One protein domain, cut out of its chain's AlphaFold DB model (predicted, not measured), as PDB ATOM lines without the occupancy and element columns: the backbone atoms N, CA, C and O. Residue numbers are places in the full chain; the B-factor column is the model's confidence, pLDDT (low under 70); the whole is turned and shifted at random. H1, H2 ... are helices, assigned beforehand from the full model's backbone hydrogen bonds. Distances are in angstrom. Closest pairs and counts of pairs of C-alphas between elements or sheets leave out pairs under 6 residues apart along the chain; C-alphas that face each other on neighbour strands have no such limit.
ATOM      1  N   ALA A  22     -15.942  -6.732  45.896       95.62
ATOM      2  CA  ALA A  22     -16.754  -5.993  44.946       95.62
ATOM      3  C   ALA A  22     -18.144  -5.653  45.524       95.62
ATOM      4  O   ALA A  22     -18.730  -4.655  45.114       95.62
ATOM      5  N   HIS A  23     -18.674  -6.451  46.457       95.44
ATOM      6  CA  HIS A  23     -19.866  -6.111  47.237       95.44
ATOM      7  C   HIS A  23     -19.538  -4.961  48.202       95.44
ATOM      8  O   HIS A  23     -20.213  -3.936  48.182       95.44
ATOM      9  N   GLU A  24     -18.448  -5.077  48.963       95.69
ATOM     10  CA  GLU A  24     -18.003  -4.026  49.888       95.69
ATOM     11  C   GLU A  24     -17.778  -2.679  49.185       95.69
ATOM     12  O   GLU A  24     -18.306  -1.650  49.608       95.69
ATOM     13  N   LYS A  25     -17.031  -2.690  48.075       96.25
ATOM     14  CA  LYS A  25     -16.757  -1.489  47.281       96.25
ATOM     15  C   LYS A  25     -18.054  -0.836  46.801       96.25
ATOM     16  O   LYS A  25     -18.238   0.360  47.003       96.25
ATOM     17  N   PHE A  26     -18.959  -1.629  46.226       95.19
ATOM     18  CA  PHE A  26     -20.245  -1.136  45.744       95.19
ATOM     19  C   PHE A  26     -21.070  -0.489  46.862       95.19
ATOM     20  O   PHE A  26     -21.591   0.608  46.679       95.19
ATOM     21  N   TYR A  27     -21.152  -1.140  48.026       94.75
ATOM     22  CA  TYR A  27     -21.911  -0.644  49.173       94.75
ATOM     23  C   TYR A  27     -21.459   0.761  49.593       94.75
ATOM     24  O   TYR A  27     -22.277   1.677  49.688       94.75
ATOM     25  N   TYR A  28     -20.152   0.964  49.785       94.44
ATOM     26  CA  TYR A  28     -19.622   2.268  50.192       94.44
ATOM     27  C   TYR A  28     -19.647   3.322  49.080       94.44
ATOM     28  O   TYR A  28     -19.731   4.510  49.386       94.44
ATOM     29  N   GLU A  29     -19.557   2.923  47.810       94.62
ATOM     30  CA  GLU A  29     -19.709   3.845  46.681       94.62
ATOM     31  C   GLU A  29     -21.149   4.359  46.590       94.62
ATOM     32  O   GLU A  29     -21.360   5.570  46.595       94.62
ATOM     33  N   LYS A  30     -22.142   3.464  46.619       91.62
ATOM     34  CA  LYS A  30     -23.555   3.849  46.498       91.62
ATOM     35  C   LYS A  30     -24.099   4.590  47.704       91.62
ATOM     36  O   LYS A  30     -24.880   5.518  47.532       91.62
ATOM     37  N   LEU A  31     -23.607   4.307  48.907       90.56
ATOM     38  CA  LEU A  31     -23.971   5.087  50.094       90.56
ATOM     39  C   LEU A  31     -23.615   6.579  50.019       90.56
ATOM     40  O   LEU A  31     -24.197   7.370  50.759       90.56
ATOM     41  N   LYS A  32     -22.663   6.974  49.166       90.50
ATOM     42  CA  LYS A  32     -22.330   8.389  48.939       90.50
ATOM     43  C   LYS A  32     -23.302   9.076  47.981       90.50
ATOM     44  O   LYS A  32     -23.388  10.296  47.993       90.50
ATOM     45  N   GLU A  33     -23.981   8.299  47.141       87.69
ATOM     46  CA  GLU A  33     -24.933   8.792  46.141       87.69
ATOM     47  C   GLU A  33     -26.351   8.914  46.715       87.69
ATOM     48  O   GLU A  33     -27.157   9.680  46.198       87.69
ATOM     49  N   VAL A  34     -26.653   8.181  47.790       84.44
ATOM     50  CA  VAL A  34     -27.942   8.258  48.480       84.44
ATOM     51  C   VAL A  34     -28.119   9.622  49.158       84.44
ATOM     52  O   VAL A  34     -27.255  10.071  49.910       84.44
ATOM     53  N   LYS A  35     -29.293  10.233  48.958       77.56
ATOM     54  CA  LYS A  35     -29.704  11.504  49.574       77.56
ATOM     55  C   LYS A  35     -29.675  11.488  51.109       77.56
ATOM     56  O   LYS A  35     -29.217  12.452  51.718       77.56
ATOM     57  N   GLU A  36     -30.156  10.412  51.729       80.88
ATOM     58  CA  GLU A  36     -30.189  10.242  53.182       80.88
ATOM     59  C   GLU A  36     -29.759   8.826  53.593       80.88
ATOM     60  O   GLU A  36     -30.304   7.825  53.138       80.88
ATOM     61  N   GLN A  37     -28.758   8.720  54.471       80.00
ATOM     62  CA  GLN A  37     -28.212   7.429  54.905       80.00
ATOM     63  C   GLN A  37     -29.031   6.796  56.037       80.00
ATOM     64  O   GLN A  37     -28.488   6.468  57.105       80.00
ATOM     65  N   ASP A  38     -30.329   6.619  55.813       84.81
ATOM     66  CA  ASP A  38     -31.190   5.916  56.757       84.81
ATOM     67  C   ASP A  38     -30.900   4.397  56.782       84.81
ATOM     68  O   ASP A  38     -30.019   3.869  56.089       84.81
ATOM     69  N   VAL A  39     -31.620   3.681  57.645       86.69
ATOM     70  CA  VAL A  39     -31.464   2.230  57.817       86.69
ATOM     71  C   VAL A  39     -31.904   1.454  56.566       86.69
ATOM     72  O   VAL A  39     -31.278   0.446  56.231       86.69
ATOM     73  N   TYR A  40     -32.926   1.928  55.850       84.50
ATOM     74  CA  TYR A  40     -33.482   1.270  54.667       84.50
ATOM     75  C   TYR A  40     -32.547   1.373  53.470       84.50
ATOM     76  O   TYR A  40     -32.253   0.367  52.834       84.50
ATOM     77  N   HIS A  41     -32.000   2.554  53.211       85.81
ATOM     78  CA  HIS A  41     -31.059   2.790  52.128       85.81
ATOM     79  C   HIS A  41     -29.752   2.024  52.331       85.81
ATOM     80  O   HIS A  41     -29.186   1.479  51.381       85.81
ATOM     81  N   LYS A  42     -29.282   1.928  53.582       89.81
ATOM     82  CA  LYS A  42     -28.154   1.058  53.941       89.81
ATOM     83  C   LYS A  42     -28.478  -0.403  53.642       89.81
ATOM     84  O   LYS A  42     -27.711  -1.060  52.943       89.81
ATOM     85  N   ALA A  43     -29.619  -0.905  54.107       90.38
ATOM     86  CA  ALA A  43     -30.023  -2.281  53.837       90.38
ATOM     87  C   ALA A  43     -30.181  -2.555  52.329       90.38
ATOM     88  O   ALA A  43     -29.702  -3.575  51.838       90.38
ATOM     89  N   LEU A  44     -30.770  -1.621  51.579       88.56
ATOM     90  CA  LEU A  44     -30.982  -1.734  50.140       88.56
ATOM     91  C   LEU A  44     -29.657  -1.780  49.371       88.56
ATOM     92  O   LEU A  44     -29.426  -2.719  48.609       88.56
ATOM     93  N   CYS A  45     -28.754  -0.823  49.607       91.31
ATOM     94  CA  CYS A  45     -27.424  -0.806  48.989       91.31
ATOM     95  C   CYS A  45     -26.630  -2.078  49.304       91.31
ATOM     96  O   CYS A  45     -25.895  -2.574  48.448       91.31
ATOM     97  N   TYR A  46     -26.783  -2.618  50.516       93.25
ATOM     98  CA  TYR A  46     -26.165  -3.881  50.901       93.25
ATOM     99  C   TYR A  46     -26.751  -5.045  50.089       93.25
ATOM    100  O   TYR A  46     -26.020  -5.743  49.394       93.25
ATOM    101  N   CYS A  47     -28.074  -5.212  50.073       91.50
ATOM    102  CA  CYS A  47     -28.732  -6.290  49.329       91.50
ATOM    103  C   CYS A  47     -28.421  -6.242  47.823       91.50
ATOM    104  O   CYS A  47     -28.057  -7.260  47.232       91.50
ATOM    105  N   LEU A  48     -28.487  -5.058  47.209       90.12
ATOM    106  CA  LEU A  48     -28.174  -4.864  45.790       90.12
ATOM    107  C   LEU A  48     -26.683  -5.048  45.485       90.12
ATOM    108  O   LEU A  48     -26.325  -5.353  44.350       90.12
ATOM    109  N   GLY A  49     -25.805  -4.906  46.475       92.75
ATOM    110  CA  GLY A  49     -24.376  -5.154  46.323       92.75
ATOM    111  C   GLY A  49     -23.997  -6.635  46.254       92.75
ATOM    112  O   GLY A  49     -22.897  -6.955  45.791       92.75
ATOM    113  N   ILE A  50     -24.882  -7.542  46.680       91.38
ATOM    114  CA  ILE A  50     -24.616  -8.987  46.703       91.38
ATOM    115  C   ILE A  50     -24.534  -9.548  45.278       91.38
ATOM    116  O   ILE A  50     -23.578 -10.259  44.952       91.38
ATOM    117  N   SER A  51     -25.507  -9.227  44.418       89.06
ATOM    118  CA  SER A  51     -25.568  -9.778  43.061       89.06
ATOM    119  C   SER A  51     -24.725  -8.959  42.067       89.06
ATOM    120  O   SER A  51     -24.703  -7.728  42.099       89.06
ATOM    121  N   PRO A  52     -23.959  -9.604  41.168       89.38
ATOM    122  CA  PRO A  52     -23.314  -8.916  40.052       89.38
ATOM    123  C   PRO A  52     -24.307  -8.184  39.141       89.38
ATOM    124  O   PRO A  52     -24.003  -7.080  38.693       89.38
ATOM    125  N   ASP A  53     -25.480  -8.767  38.895       87.81
ATOM    126  CA  ASP A  53     -26.462  -8.226  37.952       87.81
ATOM    127  C   ASP A  53     -27.135  -6.976  38.510       87.81
ATOM    128  O   ASP A  53     -27.239  -5.962  37.822       87.81
ATOM    129  N   THR A  54     -27.489  -6.990  39.796       88.88
ATOM    130  CA  THR A  54     -28.061  -5.815  40.469       88.88
ATOM    131  C   THR A  54     -27.066  -4.664  40.547       88.88
ATOM    132  O   THR A  54     -27.449  -3.509  40.392       88.88
ATOM    133  N   ARG A  55     -25.767  -4.954  40.710       92.06
ATOM    134  CA  ARG A  55     -24.721  -3.919  40.680       92.06
ATOM    135  C   ARG A  55     -24.560  -3.285  39.304       92.06
ATOM    136  O   ARG A  55     -24.364  -2.075  39.223       92.06
ATOM    137  N   ARG A  56     -24.635  -4.082  38.234       90.94
ATOM    138  CA  ARG A  56     -24.551  -3.591  36.846       90.94
ATOM    139  C   ARG A  56     -25.762  -2.742  36.466       90.94
ATOM    140  O   ARG A  56     -25.594  -1.751  35.765       90.94
ATOM    141  N   ASN A  57     -26.943  -3.096  36.969       88.88
ATOM    142  CA  ASN A  57     -28.214  -2.470  36.600       88.88
ATOM    143  C   ASN A  57     -28.789  -1.565  37.699       88.88
ATOM    144  O   ASN A  57     -29.977  -1.270  37.724       88.88
ATOM    145  N   ILE A  58     -27.950  -1.096  38.623       89.50
ATOM    146  CA  ILE A  58     -28.400  -0.343  39.796       89.50
ATOM    147  C   ILE A  58     -29.216   0.907  39.442       89.50
ATOM    148  O   ILE A  58     -30.213   1.184  40.094       89.50
ATOM    149  N   ASN A  59     -28.844   1.619  38.376       89.06
ATOM    150  CA  ASN A  59     -29.546   2.829  37.935       89.06
ATOM    151  C   ASN A  59     -30.923   2.540  37.318       89.06
ATOM    152  O   ASN A  59     -31.758   3.448  37.239       89.06
ATOM    153  N   SER A  60     -31.134   1.303  36.862       88.00
ATOM    154  CA  SER A  60     -32.432   0.798  36.422       88.00
ATOM    155  C   SER A  60     -33.299   0.375  37.596       88.00
ATOM    156  O   SER A  60     -34.507   0.458  37.486       88.00
ATOM    157  N   ILE A  61     -32.702  -0.075  38.705       87.50
ATOM    158  CA  ILE A  61     -33.420  -0.568  39.893       87.50
ATOM    159  C   ILE A  61     -33.773   0.569  40.850       87.50
ATOM    160  O   ILE A  61     -34.814   0.534  41.498       87.50
ATOM    161  N   TYR A  62     -32.894   1.559  40.985       88.38
ATOM    162  CA  TYR A  62     -32.992   2.561  42.033       88.38
ATOM    163  C   TYR A  62     -32.604   3.949  41.533       88.38
ATOM    164  O   TYR A  62     -31.544   4.134  40.924       88.38
ATOM    165  N   ASP A  63     -33.452   4.936  41.812       88.38
ATOM    166  CA  ASP A  63     -33.129   6.339  41.601       88.38
ATOM    167  C   ASP A  63     -32.539   6.952  42.875       88.38
ATOM    168  O   ASP A  63     -33.246   7.317  43.811       88.38
ATOM    169  N   PHE A  64     -31.219   7.124  42.901       84.00
ATOM    170  CA  PHE A  64     -30.535   7.741  44.040       84.00
ATOM    171  C   PHE A  64     -30.918   9.210  44.277       84.00
ATOM    172  O   PHE A  64     -30.699   9.718  45.377       84.00
ATOM    173  N   LYS A  65     -31.480   9.900  43.273       83.38
ATOM    174  CA  LYS A  65     -31.886  11.306  43.400       83.38
ATOM    175  C   LYS A  65     -33.234  11.438  44.096       83.38
ATOM    176  O   LYS A  65     -33.372  12.297  44.969       83.38
ATOM    177  N   THR A  66     -34.217  10.636  43.684       84.19
ATOM    178  CA  THR A  66     -35.568  10.690  44.267       84.19
ATOM    179  C   THR A  66     -35.672   9.839  45.528       84.19
ATOM    180  O   THR A  66     -36.369  10.231  46.460       84.19
ATOM    181  N   GLY A  67     -34.882   8.766  45.612       82.25
ATOM    182  CA  GLY A  67     -34.950   7.782  46.684       82.25
ATOM    183  C   GLY A  67     -35.903   6.622  46.382       82.25
ATOM    184  O   GLY A  67     -36.256   5.873  47.288       82.25
ATOM    185  N   ASP A  68     -36.330   6.477  45.124       83.75
ATOM    186  CA  ASP A  68     -37.380   5.535  44.746       83.75
ATOM    187  C   ASP A  68     -36.833   4.320  43.993       83.75
ATOM    188  O   ASP A  68     -35.887   4.399  43.202       83.75
ATOM    189  N   ILE A  69     -37.479   3.175  44.215       83.19
ATOM    190  CA  ILE A  69     -37.256   1.966  43.424       83.19
ATOM    191  C   ILE A  69     -37.990   2.116  42.092       83.19
ATOM    192  O   ILE A  69     -39.188   2.389  42.040       83.19
ATOM    193  N   LYS A  70     -37.253   1.897  41.009       84.94
ATOM    194  CA  LYS A  70     -37.753   1.912  39.639       84.94
ATOM    195  C   LYS A  70     -38.330   0.550  39.297       84.94
ATOM    196  O   LYS A  70     -37.618  -0.450  39.194       84.94
ATOM    197  N   THR A  71     -39.645   0.501  39.163       76.75
ATOM    198  CA  THR A  71     -40.376  -0.750  38.917       76.75
ATOM    199  C   THR A  71     -40.178  -1.277  37.497       76.75
ATOM    200  O   THR A  71     -40.325  -2.474  37.261       76.75
ATOM    201  N   GLU A  72     -39.726  -0.424  36.573       80.25
ATOM    202  CA  GLU A  72     -39.393  -0.788  35.196       80.25
ATOM    203  C   GLU A  72     -38.286  -1.850  35.140       80.25
ATOM    204  O   GLU A  72     -38.258  -2.666  34.219       80.25
ATOM    205  N   CYS A  73     -37.435  -1.931  36.171       78.44
ATOM    206  CA  CYS A  73     -36.387  -2.945  36.268       78.44
ATOM    207  C   CYS A  73     -36.911  -4.392  36.214       78.44
ATOM    208  O   CYS A  73     -36.159  -5.295  35.848       78.44
ATOM    209  N   LEU A  74     -38.190  -4.622  36.542       73.00
ATOM    210  CA  LEU A  74     -38.869  -5.926  36.461       73.00
ATOM    211  C   LEU A  74     -39.090  -6.421  35.035       73.00
ATOM    212  O   LEU A  74     -39.267  -7.620  34.784       73.00
ATOM    213  N   CYS A  75     -39.106  -5.477  34.109       72.38
ATOM    214  CA  CYS A  75     -39.329  -5.693  32.698       72.38
ATOM    215  C   CYS A  75     -38.025  -5.852  31.912       72.38
ATOM    216  O   CYS A  75     -38.041  -6.272  30.759       72.38
ATOM    217  N   GLU A  76     -36.885  -5.537  32.523       73.25
ATOM    218  CA  GLU A  76     -35.614  -5.516  31.819       73.25
ATOM    219  C   GLU A  76     -35.025  -6.927  31.650       73.25
ATOM    220  O   GLU A  76     -34.991  -7.747  32.571       73.25
ATOM    221  N   GLY A  77     -34.507  -7.209  30.449       72.81
ATOM    222  CA  GLY A  77     -34.020  -8.538  30.053       72.81
ATOM    223  C   GLY A  77     -32.765  -9.030  30.783       72.81
ATOM    224  O   GLY A  77     -32.351 -10.170  30.583       72.81
ATOM    225  N   TRP A  78     -32.148  -8.203  31.633       77.06
ATOM    226  CA  TRP A  78     -31.024  -8.622  32.474       77.06
ATOM    227  C   TRP A  78     -31.471  -9.401  33.716       77.06
ATOM    228  O   TRP A  78     -30.637 -10.046  34.355       77.06
ATOM    229  N   GLN A  79     -32.762  -9.369  34.075       68.25
ATOM    230  CA  GLN A  79     -33.289 -10.206  35.147       68.25
ATOM    231  C   GLN A  79     -33.323 -11.672  34.703       68.25
ATOM    232  O   GLN A  79     -34.292 -12.156  34.128       68.25
ATOM    233  N   THR A  80     -32.258 -12.406  35.009       60.00
ATOM    234  CA  THR A  80     -32.097 -13.820  34.634       60.00
ATOM    235  C   THR A  80     -32.638 -14.803  35.682       60.00
ATOM    236  O   THR A  80     -32.398 -16.003  35.585       60.00
ATOM    237  N   GLY A  81     -33.413 -14.338  36.669       61.03
ATOM    238  CA  GLY A  81     -33.959 -15.184  37.734       61.03
ATOM    239  C   GLY A  81     -35.415 -14.872  38.073       61.03
ATOM    240  O   GLY A  81     -35.753 -13.743  38.427       61.03
ATOM    241  N   SER A  82     -36.263 -15.902  38.047       59.88
ATOM    242  CA  SER A  82     -37.674 -15.848  38.463       59.88
ATOM    243  C   SER A  82     -37.866 -15.329  39.896       59.88
ATOM    244  O   SER A  82     -38.872 -14.684  40.191       59.88
ATOM    245  N   SER A  83     -36.878 -15.538  40.773       58.75
ATOM    246  CA  SER A  83     -36.929 -15.138  42.183       58.75
ATOM    247  C   SER A  83     -36.859 -13.624  42.412       58.75
ATOM    248  O   SER A  83     -37.479 -13.139  43.353       58.75
ATOM    249  N   MET A  84     -36.138 -12.856  41.578       63.09
ATOM    250  CA  MET A  84     -36.089 -11.390  41.738       63.09
ATOM    251  C   MET A  84     -37.410 -10.733  41.332       63.09
ATOM    252  O   MET A  84     -37.879  -9.843  42.040       63.09
ATOM    253  N   LYS A  85     -38.051 -11.229  40.263       63.28
ATOM    254  CA  LYS A  85     -39.405 -10.798  39.877       63.28
ATOM    255  C   LYS A  85     -40.403 -11.035  41.006       63.28
ATOM    256  O   LYS A  85     -41.120 -10.119  41.392       63.28
ATOM    257  N   GLN A  86     -40.381 -12.233  41.590       58.38
ATOM    258  CA  GLN A  86     -41.275 -12.588  42.696       58.38
ATOM    259  C   GLN A  86     -41.015 -11.761  43.963       58.38
ATOM    260  O   GLN A  86     -41.965 -11.327  44.605       58.38
ATOM    261  N   ALA A  87     -39.756 -11.489  44.319       60.41
ATOM    262  CA  ALA A  87     -39.432 -10.718  45.523       60.41
ATOM    263  C   ALA A  87     -39.976  -9.279  45.476       60.41
ATOM    264  O   ALA A  87     -40.494  -8.778  46.473       60.41
ATOM    265  N   ILE A  88     -39.891  -8.626  44.316       61.41
ATOM    266  CA  ILE A  88     -40.378  -7.253  44.148       61.41
ATOM    267  C   ILE A  88     -41.913  -7.232  44.066       61.41
ATOM    268  O   ILE A  88     -42.528  -6.377  44.695       61.41
ATOM    269  N   GLN A  89     -42.539  -8.211  43.400       61.03
ATOM    270  CA  GLN A  89     -44.003  -8.363  43.374       61.03
ATOM    271  C   GLN A  89     -44.612  -8.590  44.768       61.03
ATOM    272  O   GLN A  89     -45.691  -8.084  45.055       61.03
ATOM    273  N   ILE A  90     -43.934  -9.331  45.655       60.09
ATOM    274  CA  ILE A  90     -44.412  -9.555  47.032       60.09
ATOM    275  C   ILE A  90     -44.318  -8.275  47.870       60.09
ATOM    276  O   ILE A  90     -45.212  -7.998  48.667       60.09
ATOM    277  N   HIS A  91     -43.233  -7.505  47.725       57.19
ATOM    278  CA  HIS A  91     -43.055  -6.268  48.490       57.19
ATOM    279  C   HIS A  91     -43.992  -5.152  48.015       57.19
ATOM    280  O   HIS A  91     -44.434  -4.335  48.820       57.19
ATOM    281  N   TYR A  92     -44.333  -5.161  46.726       61.84
ATOM    282  CA  TYR A  92     -45.223  -4.197  46.101       61.84
ATOM    283  C   TYR A  92     -46.447  -4.910  45.494       61.84
ATOM    284  O   TYR A  92     -46.471  -5.187  44.292       61.84
ATOM    285  N   PRO A  93     -47.478  -5.219  46.306       60.16
ATOM    286  CA  PRO A  93     -48.616  -6.043  45.889       60.16
ATOM    287  C   PRO A  93     -49.434  -5.441  44.737       60.16
ATOM    288  O   PRO A  93     -49.976  -6.193  43.928       60.16
ATOM    289  N   ASP A  94     -49.450  -4.112  44.588       57.16
ATOM    290  CA  ASP A  94     -50.091  -3.418  43.457       57.16
ATOM    291  C   ASP A  94     -49.471  -3.785  42.092       57.16
ATOM    292  O   ASP A  94     -50.064  -3.551  41.040       57.16
ATOM    293  N   TYR A  95     -48.294  -4.416  42.099       55.06
ATOM    294  CA  TYR A  95     -47.509  -4.757  40.915       55.06
ATOM    295  C   TYR A  95     -47.492  -6.264  40.638       55.06
ATOM    296  O   TYR A  95     -46.810  -6.721  39.719       55.06
ATOM    297  N   ALA A  96     -48.295  -7.045  41.376       53.31
ATOM    298  CA  ALA A  96     -48.498  -8.477  41.140       53.31
ATOM    299  C   ALA A  96     -49.003  -8.789  39.714       53.31
ATOM    300  O   ALA A  96     -48.793  -9.893  39.220       53.31
TER     301      ALA A  96
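What this domain is: This is residues 22 to 96 of the 102 residues of an uncharacterized protein of Lachnoanaerobaculum sp. MSX33 (UniProt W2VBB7). A hairpin of two helices, H1 and H2, makes one end and helix H6 the other; short helices H3, H4 and H5 bridge them, leaving a gap between H2 and H6. The printed part has 75 residues with six named helices, H1 to H6 in order, and no named strand: all helix. It is compact, with a radius of gyration of the C-alphas of 12.1 A, spanning 31 by 24 by 17 A.

Where its parts are: H1, residues 22 to 30, begins at C-alpha 22 (-16.754, -5.993, 44.946). H2, residues 39 to 50, measures 17.2 A from first to last C-alpha. H3 is residues 52 to 56, H4 58 to 61, H5 71 to 75. H6, residues 82 to 91, measures 14.9 A and ends at C-alpha 91 (-43.055, -6.268, 48.490).

How they stand to each other: H1 touches residues 45 to 50 of H2, opposite ways at 37 degrees, only just steep; the closest C-alphas, His 23 and Gly 49, are 4.7 A apart. H2 and H3 only just touch, only at the corner, with 3 pairs of C-alphas within 8 A, the closest Leu 48 and Thr 54. H4 touches H5, closest C-alphas Ile 61 and Cys 73, 5.3 A. H6 is close to H5 but not clearly touching. Every O i to N i+4 pair is within hydrogen-bond range in H1, H2, H3 and H6; H5 has 0 of 1, but 2 of 2 O i to N i+3 pairs; H4 is too short.

The domain as a whole: The printed part has no cut and no long link. Residues 79 to 96 have pLDDT under 70.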